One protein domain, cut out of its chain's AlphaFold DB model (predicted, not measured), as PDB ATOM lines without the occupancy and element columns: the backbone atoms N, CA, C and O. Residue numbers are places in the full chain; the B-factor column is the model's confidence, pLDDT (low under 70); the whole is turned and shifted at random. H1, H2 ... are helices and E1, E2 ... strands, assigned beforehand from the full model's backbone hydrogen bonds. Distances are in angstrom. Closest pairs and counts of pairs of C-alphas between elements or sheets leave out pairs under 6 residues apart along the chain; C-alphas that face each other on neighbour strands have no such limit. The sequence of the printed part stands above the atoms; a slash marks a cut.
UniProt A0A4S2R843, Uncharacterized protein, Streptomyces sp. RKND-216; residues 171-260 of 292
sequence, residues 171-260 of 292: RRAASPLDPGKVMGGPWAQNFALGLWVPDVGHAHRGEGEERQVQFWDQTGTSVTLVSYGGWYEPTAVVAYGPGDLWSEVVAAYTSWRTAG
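Overview. This is residues 171 to 260 of the 292 residues of an uncharacterized protein of Streptomyces sp. RKND-216 (UniProt A0A4S2R843). A twisted five-stranded sheet stands as a wall, with helix H3 starting at it and running away from it, and H2 crossing H3 away from the sheet. Short H1 sits near both helices. The printed part has 90 residues, in the order E1 H1 H2 E2 E3 E4 E5 H3; the antiparallel sheet runs E1 E5 E4 E3 E2, and the class is mixed, helices and strands. The whole is compact and rounded, with a radius of gyration of the C-alphas of 12.3 A and spans of 31 by 28 by 20 A.

Along the chain. E1 is residues 171 to 173, with C-alpha 171 at (-60.786, -46.731, 35.970). H1 is residues 179 to 183, and H2, residues 187 to 196, is 14.9 A long. E2, residues 201 to 205, and E3, residues 212 to 216, are each 13.4 A long; E4, residues 223 to 227, is 13.5 A, and E5, residues 237 to 240, is 10.0 A. H3, residues 245 to 258, is 19.8 A long and ends with C-alpha 258 at (-39.033, -42.613, 18.373).

Arrangement. Edge strand E1 is antiparallel to E5, with N 171 and O 239 at 2.8 A. E2 to E5 form a meander, each strand the antiparallel neighbour of the one before, through three hairpins: N 203 and O 214 are at 2.9 A, N 215 and O 224 at 2.8 A, N 240 and O 223 at 2.8 A. The sheet is twisted, its C-alphas up to 4.0 A off the best plane. H3 only grazes it with residues 245 to 249; its closest C-alphas to E4 are those of Leu 245 and Thr 224, 5.9 A. H2 is not on the sheet but touches H3, closest at the C-alphas of Leu 193 and Ala 252, 5.6 A, only just about perpendicular at 70.5 degrees. H1 only grazes the sheet and is close to but not clearly touching H3, the C-alphas of Val 182 and Tyr 253 being 6.5 A apart. Every O i to N i+4 pair is within hydrogen-bond range in H1 and H3, and 5 of 6 in H2.

Size, cuts and confidence. The C-alphas farthest apart, of Thr 221 and Gly 260, are 33.4 A apart. The printed part has no cut, and no link is long. Mean pLDDT of the printed part is 95.6, and no printed residue is under 70.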
ATOM      1  N   ARG A 171     -60.809 -45.799  37.106       97.31
ATOM      2  CA  ARG A 171     -60.786 -46.731  35.970       97.31
ATOM      3  C   ARG A 171     -59.512 -47.563  36.029       97.31
ATOM      4  O   ARG A 171     -58.450 -47.021  36.325       97.31
ATOM      5  N   ARG A 172     -59.618 -48.862  35.748       97.88
ATOM      6  CA  ARG A 172     -58.490 -49.800  35.816       97.88
ATOM      7  C   ARG A 172     -58.040 -50.236  34.431       97.88
ATOM      8  O   ARG A 172     -58.881 -50.415  33.552       97.88
ATOM      9  N   ALA A 173     -56.738 -50.410  34.263       97.75
ATOM     10  CA  ALA A 173     -56.142 -50.950  33.052       97.75
ATOM     11  C   ALA A 173     -54.800 -51.633  33.351       97.75
ATOM     12  O   ALA A 173     -54.203 -51.440  34.412       97.75
ATOM     13  N   ALA A 174     -54.311 -52.401  32.380       98.06
ATOM     14  CA  ALA A 174     -52.914 -52.807  32.333       98.06
ATOM     15  C   ALA A 174     -52.042 -51.653  31.838       98.06
ATOM     16  O   ALA A 174     -52.475 -50.839  31.017       98.06
ATOM     17  N   SER A 175     -50.794 -51.599  32.297       98.00
ATOM     18  CA  SER A 175     -49.815 -50.692  31.714       98.00
ATOM     19  C   SER A 175     -49.332 -51.239  30.363       98.00
ATOM     20  O   SER A 175     -48.960 -52.410  30.278       98.00
ATOM     21  N   PRO A 176     -49.262 -50.414  29.304       97.25
ATOM     22  CA  PRO A 176     -48.719 -50.837  28.011       97.25
ATOM     23  C   PRO A 176     -47.186 -50.968  28.009       97.25
ATOM     24  O   PRO A 176     -46.624 -51.593  27.113       97.25
ATOM     25  N   LEU A 177     -46.495 -50.365  28.984       97.56
ATOM     26  CA  LEU A 177     -45.037 -50.400  29.119       97.56
ATOM     27  C   LEU A 177     -44.621 -50.669  30.563       97.56
ATOM     28  O   LEU A 177     -45.296 -50.270  31.505       97.56
ATOM     29  N   ASP A 178     -43.446 -51.265  30.736       97.19
ATOM     30  CA  ASP A 178     -42.812 -51.431  32.043       97.19
ATOM     31  C   ASP A 178     -42.517 -50.057  32.695       97.19
ATOM     32  O   ASP A 178     -41.665 -49.313  32.182       97.19
ATOM     33  N   PRO A 179     -43.153 -49.713  33.837       97.19
ATOM     34  CA  PRO A 179     -42.918 -48.450  34.533       97.19
ATOM     35  C   PRO A 179     -41.465 -48.264  34.972       97.19
ATOM     36  O   PRO A 179     -40.975 -47.135  35.019       97.19
ATOM     37  N   GLY A 180     -40.739 -49.358  35.219       95.75
ATOM     38  CA  GLY A 180     -39.308 -49.354  35.497       95.75
ATOM     39  C   GLY A 180     -38.478 -48.775  34.356       95.75
ATOM     40  O   GLY A 180     -37.533 -48.031  34.609       95.75
ATOM     41  N   LYS A 181     -38.852 -49.036  33.098       95.00
ATOM     42  CA  LYS A 181     -38.145 -48.500  31.920       95.00
ATOM     43  C   LYS A 181     -38.472 -47.034  31.658       95.00
ATOM     44  O   LYS A 181     -37.595 -46.265  31.262       95.00
ATOM     45  N   VAL A 182     -39.727 -46.652  31.875       97.31
ATOM     46  CA  VAL A 182     -40.207 -45.285  31.623       97.31
ATOM     47  C   VAL A 182     -39.710 -44.320  32.701       97.31
ATOM     48  O   VAL A 182     -39.221 -43.240  32.376       97.31
ATOM     49  N   MET A 183     -39.783 -44.722  33.974       95.69
ATOM     50  CA  MET A 183     -39.481 -43.856  35.123       95.69
ATOM     51  C   MET A 183     -38.077 -44.057  35.704       95.69
ATOM     52  O   MET A 183     -37.585 -43.192  36.428       95.69
ATOM     53  N   GLY A 184     -37.420 -45.183  35.409       92.50
ATOM     54  CA  GLY A 184     -36.080 -45.514  35.910       92.50
ATOM     55  C   GLY A 184     -34.924 -44.919  35.103       92.50
ATOM     56  O   GLY A 184     -33.770 -45.261  35.355       92.50
ATOM     57  N   GLY A 185     -35.214 -44.063  34.122       91.38
ATOM     58  CA  GLY A 185     -34.198 -43.410  33.305       91.38
ATOM     59  C   GLY A 185     -33.363 -42.370  34.064       91.38
ATOM     60  O   GLY A 185     -33.711 -41.951  35.173       91.38
ATOM     61  N   PRO A 186     -32.254 -41.902  33.465       93.62
ATOM     62  CA  PRO A 186     -31.471 -40.810  34.029       93.62
ATOM     63  C   PRO A 186     -32.291 -39.514  34.071       93.62
ATOM     64  O   PRO A 186     -33.248 -39.332  33.320       93.62
ATOM     65  N   TRP A 187     -31.854 -38.548  34.883       93.81
ATOM     66  CA  TRP A 187     -32.525 -37.246  35.006       93.81
ATOM     67  C   TRP A 187     -32.802 -36.568  33.651       93.81
ATOM     68  O   TRP A 187     -33.862 -35.975  33.488       93.81
ATOM     69  N   ALA A 188     -31.895 -36.687  32.673       93.12
ATOM     70  CA  ALA A 188     -32.070 -36.090  31.348       93.12
ATOM     71  C   ALA A 188     -33.266 -36.678  30.576       93.12
ATOM     72  O   ALA A 188     -33.969 -35.929  29.903       93.12
ATOM     73  N   GLN A 189     -33.533 -37.984  30.718       94.75
ATOM     74  CA  GLN A 189     -34.735 -38.615  30.168       94.75
ATOM     75  C   GLN A 189     -35.972 -38.003  30.821       94.75
ATOM     76  O   GLN A 189     -36.828 -37.482  30.118       94.75
ATOM     77  N   ASN A 190     -36.039 -37.995  32.154       95.00
ATOM     78  CA  ASN A 190     -37.210 -37.482  32.871       95.00
ATOM     79  C   ASN A 190     -37.449 -35.995  32.578       95.00
ATOM     80  O   ASN A 190     -38.590 -35.581  32.411       95.00
ATOM     81  N   PHE A 191     -36.385 -35.200  32.447       95.69
ATOM     82  CA  PHE A 191     -36.503 -33.812  32.016       95.69
ATOM     83  C   PHE A 191     -37.083 -33.695  30.608       95.69
ATOM     84  O   PHE A 191     -38.011 -32.918  30.412       95.69
ATOM     85  N   ALA A 192     -36.591 -34.491  29.654       95.31
ATOM     86  CA  ALA A 192     -37.132 -34.512  28.301       95.31
ATOM     87  C   ALA A 192     -38.617 -34.902  28.295       95.31
ATOM     88  O   ALA A 192     -39.411 -34.167  27.719       95.31
ATOM     89  N   LEU A 193     -39.013 -35.980  28.987       96.31
ATOM     90  CA  LEU A 193     -40.426 -36.380  29.115       96.31
ATOM     91  C   LEU A 193     -41.276 -35.246  29.688       96.31
ATOM     92  O   LEU A 193     -42.346 -34.945  29.166       96.31
ATOM     93  N   GLY A 194     -40.749 -34.568  30.706       95.75
ATOM     94  CA  GLY A 194     -41.389 -33.426  31.330       95.75
ATOM     95  C   GLY A 194     -41.683 -32.268  30.384       95.75
ATOM     96  O   GLY A 194     -42.555 -31.481  30.718       95.75
ATOM     97  N   LEU A 195     -41.021 -32.155  29.227       95.56
ATOM     98  CA  LEU A 195     -41.348 -31.139  28.217       95.56
ATOM     99  C   LEU A 195     -42.624 -31.476  27.429       95.56
ATOM    100  O   LEU A 195     -43.304 -30.557  26.990       95.56
ATOM    101  N   TRP A 196     -42.969 -32.761  27.271       94.06
ATOM    102  CA  TRP A 196     -44.239 -33.194  26.664       94.06
ATOM    103  C   TRP A 196     -45.404 -33.158  27.652       94.06
ATOM    104  O   TRP A 196     -46.529 -32.880  27.256       94.06
ATOM    105  N   VAL A 197     -45.137 -33.433  28.931       95.19
ATOM    106  CA  VAL A 197     -46.147 -33.462  30.003       95.19
ATOM    107  C   VAL A 197     -45.827 -32.429  31.095       95.19
ATOM    108  O   VAL A 197     -45.558 -32.793  32.245       95.19
ATOM    109  N   PRO A 198     -45.811 -31.120  30.766       94.38
ATOM    110  CA  PRO A 198     -45.263 -30.096  31.653       94.38
ATOM    111  C   PRO A 198     -46.025 -29.920  32.969       94.38
ATOM    112  O   PRO A 198     -45.438 -29.484  33.962       94.38
ATOM    113  N   ASP A 199     -47.300 -30.304  33.002       93.75
ATOM    114  CA  ASP A 199     -48.186 -30.117  34.151       93.75
ATOM    115  C   ASP A 199     -48.390 -31.376  35.003       93.75
ATOM    116  O   ASP A 199     -49.012 -31.306  36.069       93.75
ATOM    117  N   VAL A 200     -47.796 -32.504  34.598       96.19
ATOM    118  CA  VAL A 200     -47.885 -33.772  35.328       96.19
ATOM    119  C   VAL A 200     -46.814 -33.828  36.413       96.19
ATOM    120  O   VAL A 200     -45.620 -33.877  36.131       96.19
ATOM    121  N   GLY A 201     -47.236 -33.825  37.674       96.00
ATOM    122  CA  GLY A 201     -46.390 -34.142  38.821       96.00
ATOM    123  C   GLY A 201     -46.364 -35.641  39.104       96.00
ATOM    124  O   GLY A 201     -47.287 -36.367  38.734       96.00
ATOM    125  N   HIS A 202     -45.316 -36.117  39.780       96.69
ATOM    126  CA  HIS A 202     -45.241 -37.514  40.207       96.69
ATOM    127  C   HIS A 202     -44.524 -37.722  41.548       96.69
ATOM    128  O   HIS A 202     -43.671 -36.924  41.960       96.69
ATOM    129  N   ALA A 203     -44.797 -38.847  42.202       95.38
ATOM    130  CA  ALA A 203     -44.027 -39.348  43.335       95.38
ATOM    131  C   ALA A 203     -44.086 -40.875  43.403       95.38
ATOM    132  O   ALA A 203     -45.128 -41.482  43.160       95.38
ATOM    133  N   HIS A 204     -42.972 -41.496  43.789       94.94
ATOM    134  CA  HIS A 204     -42.957 -42.917  44.121       94.94
ATOM    135  C   HIS A 204     -43.528 -43.134  45.525       94.94
ATOM    136  O   HIS A 204     -43.293 -42.327  46.428       94.94
ATOM    137  N   ARG A 205     -44.269 -44.227  45.696       91.69
ATOM    138  CA  ARG A 205     -44.819 -44.682  46.976       91.69
ATOM    139  C   ARG A 205     -44.589 -46.185  47.119       91.69
ATOM    140  O   ARG A 205     -44.533 -46.889  46.112       91.69
ATOM    141  N   GLY A 206     -44.508 -46.658  48.359       91.50
ATOM    142  CA  GLY A 206     -44.259 -48.070  48.657       91.50
ATOM    143  C   GLY A 206     -42.854 -48.538  48.267       91.50
ATOM    144  O   GLY A 206     -42.079 -47.812  47.638       91.50
ATOM    145  N   GLU A 207     -42.538 -49.773  48.643       86.69
ATOM    146  CA  GLU A 207     -41.272 -50.450  48.356       86.69
ATOM    147  C   GLU A 207     -41.541 -51.902  47.931       86.69
ATOM    148  O   GLU A 207     -42.643 -52.417  48.114       86.69
ATOM    149  N   GLY A 208     -40.543 -52.564  47.336       87.19
ATOM    150  CA  GLY A 208     -40.659 -53.967  46.923       87.19
ATOM    151  C   GLY A 208     -41.819 -54.218  45.953       87.19
ATOM    152  O   GLY A 208     -41.952 -53.522  44.944       87.19
ATOM    153  N   GLU A 209     -42.645 -55.216  46.263       84.12
ATOM    154  CA  GLU A 209     -43.802 -55.620  45.450       84.12
ATOM    155  C   GLU A 209     -44.942 -54.587  45.466       84.12
ATOM    156  O   GLU A 209     -45.678 -54.473  44.488       84.12
ATOM    157  N   GLU A 210     -45.040 -53.767  46.519       89.56
ATOM    158  CA  GLU A 210     -46.038 -52.693  46.651       89.56
ATOM    159  C   GLU A 210     -45.577 -51.367  46.026       89.56
ATOM    160  O   GLU A 210     -46.260 -50.338  46.118       89.56
ATOM    161  N   ARG A 211     -44.390 -51.352  45.407       95.62
ATOM    162  CA  ARG A 211     -43.841 -50.150  44.786       95.62
ATOM    163  C   ARG A 211     -44.759 -49.680  43.661       95.62
ATOM    164  O   ARG A 211     -45.028 -50.400  42.699       95.62
ATOM    165  N   GLN A 212     -45.139 -48.413  43.735       96.94
ATOM    166  CA  GLN A 212     -45.972 -47.734  42.751       96.94
ATOM    167  C   GLN A 212     -45.449 -46.323  42.462       96.94
ATOM    168  O   GLN A 212     -44.671 -45.738  43.222       96.94
ATOM    169  N   VAL A 213     -45.874 -45.754  41.340       97.94
ATOM    170  CA  VAL A 213     -45.746 -44.323  41.053       97.94
ATOM    171  C   VAL A 213     -47.139 -43.714  40.988       97.94
ATOM    172  O   VAL A 213     -48.044 -44.265  40.371       97.94
ATOM    173  N   GLN A 214     -47.304 -42.587  41.668       97.50
ATOM    174  CA  GLN A 214     -48.494 -41.761  41.582       97.50
ATOM    175  C   GLN A 214     -48.196 -40.551  40.704       97.50
ATOM    176  O   GLN A 214     -47.201 -39.865  40.939       97.50
ATOM    177  N   PHE A 215     -49.093 -40.265  39.769       98.06
ATOM    178  CA  PHE A 215     -49.125 -39.059  38.951       98.06
ATOM    179  C   PHE A 215     -50.305 -38.176  39.345       98.06
ATOM    180  O   PHE A 215     -51.333 -38.692  39.790       98.06
ATOM    181  N   TRP A 216     -50.165 -36.866  39.167       97.44
ATOM    182  CA  TRP A 216     -51.248 -35.896  39.338       97.44
ATOM    183  C   TRP A 216     -51.081 -34.698  38.406       97.44
ATOM    184  O   TRP A 216     -49.962 -34.352  38.026       97.44
ATOM    185  N   ASP A 217     -52.186 -34.049  38.059       95.56
ATOM    186  CA  ASP A 217     -52.190 -32.804  37.293       95.56
ATOM    187  C   ASP A 217     -52.178 -31.572  38.216       95.56
ATOM    188  O   ASP A 217     -52.304 -31.680  39.438       95.56
ATOM    189  N   GLN A 218     -52.023 -30.370  37.651       92.88
ATOM    190  CA  GLN A 218     -51.977 -29.145  38.463       92.88
ATOM    191  C   GLN A 218     -53.326 -28.735  39.057       92.88
ATOM    192  O   GLN A 218     -53.338 -27.989  40.036       92.88
ATOM    193  N   THR A 219     -54.446 -29.209  38.499       92.75
ATOM    194  CA  THR A 219     -55.773 -28.966  39.087       92.75
ATOM    195  C   THR A 219     -56.058 -29.892  40.270       92.75
ATOM    196  O   THR A 219     -56.936 -29.601  41.080       92.75
ATOM    197  N   GLY A 220     -55.323 -31.004  40.374       93.06
ATOM    198  CA  GLY A 220     -55.505 -32.016  41.407       93.06
ATOM    199  C   GLY A 220     -56.722 -32.913  41.183       93.06
ATOM    200  O   GLY A 220     -57.055 -33.700  42.070       93.06
ATOM    201  N   THR A 221     -57.403 -32.799  40.039       94.94
ATOM    202  CA  THR A 221     -58.621 -33.564  39.734       94.94
ATOM    203  C   THR A 221     -58.320 -34.887  39.041       94.94
ATOM    204  O   THR A 221     -59.148 -35.797  39.105       94.94
ATOM    205  N   SER A 222     -57.145 -35.016  38.414       97.00
ATOM    206  CA  SER A 222     -56.685 -36.255  37.785       97.00
ATOM    207  C   SER A 222     -55.525 -36.849  38.569       97.00
ATOM    208  O   SER A 222     -54.529 -36.177  38.836       97.00
ATOM    209  N   VAL A 223     -55.646 -38.124  38.933       97.75
ATOM    210  CA  VAL A 223     -54.614 -38.877  39.655       97.75
ATOM    211  C   VAL A 223     -54.499 -40.261  39.042       97.75
ATOM    212  O   VAL A 223     -55.503 -40.949  38.894       97.75
ATOM    213  N   THR A 224     -53.284 -40.715  38.741       98.31
ATOM    214  CA  THR A 224     -53.054 -42.067  38.212       98.31
ATOM    215  C   THR A 224     -52.045 -42.807  39.075       98.31
ATOM    216  O   THR A 224     -50.948 -42.310  39.313       98.31
ATOM    217  N   LEU A 225     -52.415 -43.990  39.563       97.69
ATOM    218  CA  LEU A 225     -51.532 -44.909  40.280       97.69
ATOM    219  C   LEU A 225     -51.066 -46.001  39.324       97.69
ATOM    220  O   LEU A 225     -51.882 -46.538  38.580       97.69
ATOM    221  N   VAL A 226     -49.775 -46.326  39.352       98.38
ATOM    222  CA  VAL A 226     -49.181 -47.367  38.505       98.38
ATOM    223  C   VAL A 226     -48.274 -48.260  39.340       98.38
ATOM    224  O   VAL A 226     -47.257 -47.797  39.867       98.38
ATOM    225  N   SER A 227     -48.625 -49.538  39.440       97.94
ATOM    226  CA  SER A 227     -47.817 -50.564  40.102       97.94
ATOM    227  C   SER A 227     -46.603 -50.949  39.256       97.94
ATOM    228  O   SER A 227     -46.711 -51.127  38.044       97.94
ATOM    229  N   TYR A 228     -45.437 -51.104  39.892       96.94
ATOM    230  CA  TYR A 228     -44.240 -51.637  39.227       96.94
ATOM    231  C   TYR A 228     -44.315 -53.160  39.088       96.94
ATOM    232  O   TYR A 228     -43.983 -53.702  38.034       96.94
ATOM    233  N   GLY A 229     -44.739 -53.850  40.150       95.12
ATOM    234  CA  GLY A 229     -45.000 -55.287  40.124       95.12
ATOM    235  C   GLY A 229     -46.283 -55.594  39.357       95.12
ATOM    236  O   GLY A 229     -47.265 -54.864  39.486       95.12
ATOM    237  N   GLY A 230     -46.266 -56.652  38.539       95.19
ATOM    238  CA  GLY A 230     -47.440 -57.072  37.767       95.19
ATOM    239  C   GLY A 230     -47.997 -55.975  36.858       95.19
ATOM    240  O   GLY A 230     -49.201 -55.914  36.660       95.19
ATOM    241  N   TRP A 231     -47.153 -55.083  36.324       96.69
ATOM    242  CA  TRP A 231     -47.596 -53.897  35.572       96.69
ATOM    243  C   TRP A 231     -48.480 -54.212  34.353       96.69
ATOM    244  O   TRP A 231     -49.225 -53.355  33.886       96.69
ATOM    245  N   TYR A 232     -48.401 -55.437  33.837       96.75
ATOM    246  CA  TYR A 232     -49.190 -55.952  32.719       96.75
ATOM    247  C   TYR A 232     -50.577 -56.477  33.135       96.75
ATOM    248  O   TYR A 232     -51.380 -56.818  32.269       96.75
ATOM    249  N   GLU A 233     -50.872 -56.565  34.433       97.62
ATOM    250  CA  GLU A 233     -52.170 -57.014  34.937       97.62
ATOM    251  C   GLU A 233     -53.243 -55.928  34.733       97.62
ATOM    252  O   GLU A 233     -52.947 -54.745  34.914       97.62
ATOM    253  N   PRO A 234     -54.515 -56.275  34.448       96.88
ATOM    254  CA  PRO A 234     -55.594 -55.306  34.184       96.88
ATOM    255  C   PRO A 234     -55.907 -54.318  35.320       96.88
ATOM    256  O   PRO A 234     -56.722 -53.413  35.153       96.88
ATOM    257  N   THR A 235     -55.315 -54.515  36.495       95.94
ATOM    258  CA  THR A 235     -55.494 -53.699  37.700       95.94
ATOM    259  C   THR A 235     -54.268 -52.861  38.053       95.94
ATOM    260  O   THR A 235     -54.317 -52.129  39.041       95.94
ATOM    261  N   ALA A 236     -53.184 -52.957  37.280       97.38
ATOM    262  CA  ALA A 236     -51.911 -52.319  37.596       97.38
ATOM    263  C   ALA A 236     -51.940 -50.791  37.487       97.38
ATOM    264  O   ALA A 236     -51.183 -50.115  38.183       97.38
ATOM    265  N   VAL A 237     -52.792 -50.254  36.614       98.38
ATOM    266  CA  VAL A 237     -53.036 -48.820  36.467       98.38
ATOM    267  C   VAL A 237     -54.416 -48.505  37.022       98.38
ATOM    268  O   VAL A 237     -55.398 -49.143  36.642       98.38
ATOM    269  N   VAL A 238     -54.502 -47.497  37.888       98.19
ATOM    270  CA  VAL A 238     -55.772 -46.956  38.386       98.19
ATOM    271  C   VAL A 238     -55.802 -45.451  38.146       98.19
ATOM    272  O   VAL A 238     -55.068 -44.705  38.792       98.19
ATOM    273  N   ALA A 239     -56.645 -45.002  37.217       98.12
ATOM    274  CA  ALA A 239     -56.808 -43.597  36.852       98.12
ATOM    275  C   ALA A 239     -58.108 -43.023  37.429       98.12
ATOM    276  O   ALA A 239     -59.208 -43.485  37.117       98.12
ATOM    277  N   TYR A 240     -57.976 -41.991  38.251       98.00
ATOM    278  CA  TYR A 240     -59.057 -41.198  38.821       98.00
ATOM    279  C   TYR A 240     -59.150 -39.859  38.093       98.00
ATOM    280  O   TYR A 240     -58.130 -39.272  37.738       98.00
ATOM    281  N   GLY A 241     -60.369 -39.348  37.924       95.75
ATOM    282  CA  GLY A 241     -60.601 -38.063  37.263       95.75
ATOM    283  C   GLY A 241     -60.721 -38.166  35.745       95.75
ATOM    284  O   GLY A 241     -60.867 -39.272  35.211       95.75
ATOM    285  N   PRO A 242     -60.729 -37.027  35.036       92.19
ATOM    286  CA  PRO A 242     -60.884 -36.997  33.584       92.19
ATOM    287  C   PRO A 242     -59.652 -37.522  32.831       92.19
ATOM    288  O   PRO A 242     -59.817 -38.148  31.785       92.19
ATOM    289  N   GLY A 243     -58.442 -37.311  33.357       90.75
ATOM    290  CA  GLY A 243     -57.191 -37.710  32.707       90.75
ATOM    291  C   GLY A 243     -56.729 -39.131  33.043       90.75
ATOM    292  O   GLY A 243     -56.988 -39.650  34.130       90.75
ATOM    293  N   ASP A 244     -56.004 -39.750  32.110       95.00
ATOM    294  CA  ASP A 244     -55.105 -40.879  32.374       95.00
ATOM    295  C   ASP A 244     -53.665 -40.406  32.153       95.00
ATOM    296  O   ASP A 244     -53.121 -40.448  31.046       95.00
ATOM    297  N   LEU A 245     -53.051 -39.948  33.242       97.94
ATOM    298  CA  LEU A 245     -51.734 -39.325  33.210       97.94
ATOM    299  C   LEU A 245     -50.631 -40.339  32.893       97.94
ATOM    300  O   LEU A 245     -49.570 -39.962  32.401       97.94
ATOM    301  N   TRP A 246     -50.864 -41.630  33.145       98.25
ATOM    302  CA  TRP A 246     -49.899 -42.657  32.772       98.25
ATOM    303  C   TRP A 246     -49.849 -42.851  31.259       98.25
ATOM    304  O   TRP A 246     -48.761 -42.917  30.689       98.25
ATOM    305  N   SER A 247     -51.007 -42.865  30.600       97.75
ATOM    306  CA  SER A 247     -51.079 -42.910  29.139       97.75
ATOM    307  C   SER A 247     -50.383 -41.706  28.489       97.75
ATOM    308  O   SER A 247     -49.646 -41.879  27.517       97.75
ATOM    309  N   GLU A 248     -50.523 -40.504  29.057       97.50
ATOM    310  CA  GLU A 248     -49.796 -39.307  28.602       97.50
ATOM    311  C   GLU A 248     -48.273 -39.458  28.747       97.50
ATOM    312  O   GLU A 248     -47.516 -39.180  27.813       97.50
ATOM    313  N   VAL A 249     -47.806 -39.968  29.891       98.31
ATOM    314  CA  VAL A 249     -46.377 -40.216  30.144       98.31
ATOM    315  C   VAL A 249     -45.820 -41.303  29.218       98.31
ATOM    316  O   VAL A 249     -44.714 -41.162  28.691       98.31
ATOM    317  N   VAL A 250     -46.581 -42.368  28.955       98.38
ATOM    318  CA  VAL A 250     -46.226 -43.411  27.981       98.38
ATOM    319  C   VAL A 250     -46.130 -42.835  26.569       98.38
ATOM    320  O   VAL A 250     -45.187 -43.160  25.840       98.38
ATOM    321  N   ALA A 251     -47.059 -41.962  26.174       97.12
ATOM    322  CA  ALA A 251     -47.029 -41.295  24.877       97.12
ATOM    323  C   ALA A 251     -45.804 -40.372  24.744       97.12
ATOM    324  O   ALA A 251     -45.112 -40.407  23.719       97.12
ATOM    325  N   ALA A 252     -45.473 -39.616  25.796       96.81
ATOM    326  CA  ALA A 252     -44.259 -38.803  25.865       96.81
ATOM    327  C   ALA A 252     -42.991 -39.663  25.742       96.81
ATOM    328  O   ALA A 252     -42.109 -39.371  24.930       96.81
ATOM    329  N   TYR A 253     -42.913 -40.770  26.486       97.81
ATOM    330  CA  TYR A 253     -41.782 -41.698  26.433       97.81
ATOM    331  C   TYR A 253     -41.613 -42.334  25.058       97.81
ATOM    332  O   TYR A 253     -40.506 -42.374  24.518       97.81
ATOM    333  N   THR A 254     -42.715 -42.771  24.455       96.94
ATOM    334  CA  THR A 254     -42.723 -43.336  23.103       96.94
ATOM    335  C   THR A 254     -42.268 -42.298  22.080       96.94
ATOM    336  O   THR A 254     -41.422 -42.597  21.242       96.94
ATOM    337  N   SER A 255     -42.738 -41.053  22.191       95.38
ATOM    338  CA  SER A 255     -42.325 -39.947  21.316       95.38
ATOM    339  C   SER A 255     -40.829 -39.643  21.438       95.38
ATOM    340  O   SER A 255     -40.136 -39.515  20.427       95.38
ATOM    341  N   TRP A 256     -40.301 -39.592  22.664       96.06
ATOM    342  CA  TRP A 256     -38.874 -39.391  22.921       96.06
ATOM    343  C   TRP A 256     -38.014 -40.544  22.375       96.06
ATOM    344  O   TRP A 256     -36.982 -40.307  21.741       96.06
ATOM    345  N   ARG A 257     -38.455 -41.795  22.550       96.38
ATOM    346  CA  ARG A 257     -37.786 -42.988  22.002       96.38
ATOM    347  C   ARG A 257     -37.762 -42.974  20.474       96.38
ATOM    348  O   ARG A 257     -36.696 -43.162  19.892       96.38
ATOM    349  N   THR A 258     -38.900 -42.702  19.837       95.38
ATOM    350  CA  THR A 258     -39.033 -42.613  18.373       95.38
ATOM    351  C   THR A 258     -38.197 -41.474  17.790       95.38
ATOM    352  O   THR A 258     -37.666 -41.596  16.691       95.38
ATOM    353  N   ALA A 259     -37.984 -40.396  18.550       93.69
ATOM    354  CA  ALA A 259     -37.089 -39.296  18.184       93.69
ATOM    355  C   ALA A 259     -35.585 -39.637  18.268       93.69
ATOM    356  O   ALA A 259     -34.745 -38.760  18.053       93.69
ATOM    357  N   GLY A 260     -35.230 -40.878  18.614       95.94
ATOM    358  CA  GLY A 260     -33.844 -41.313  18.768       95.94
ATOM    359  C   GLY A 260     -33.229 -40.944  20.117       95.94
ATOM    360  O   GLY A 260     -32.012 -40.833  20.203       95.94
TER     361      GLY A 260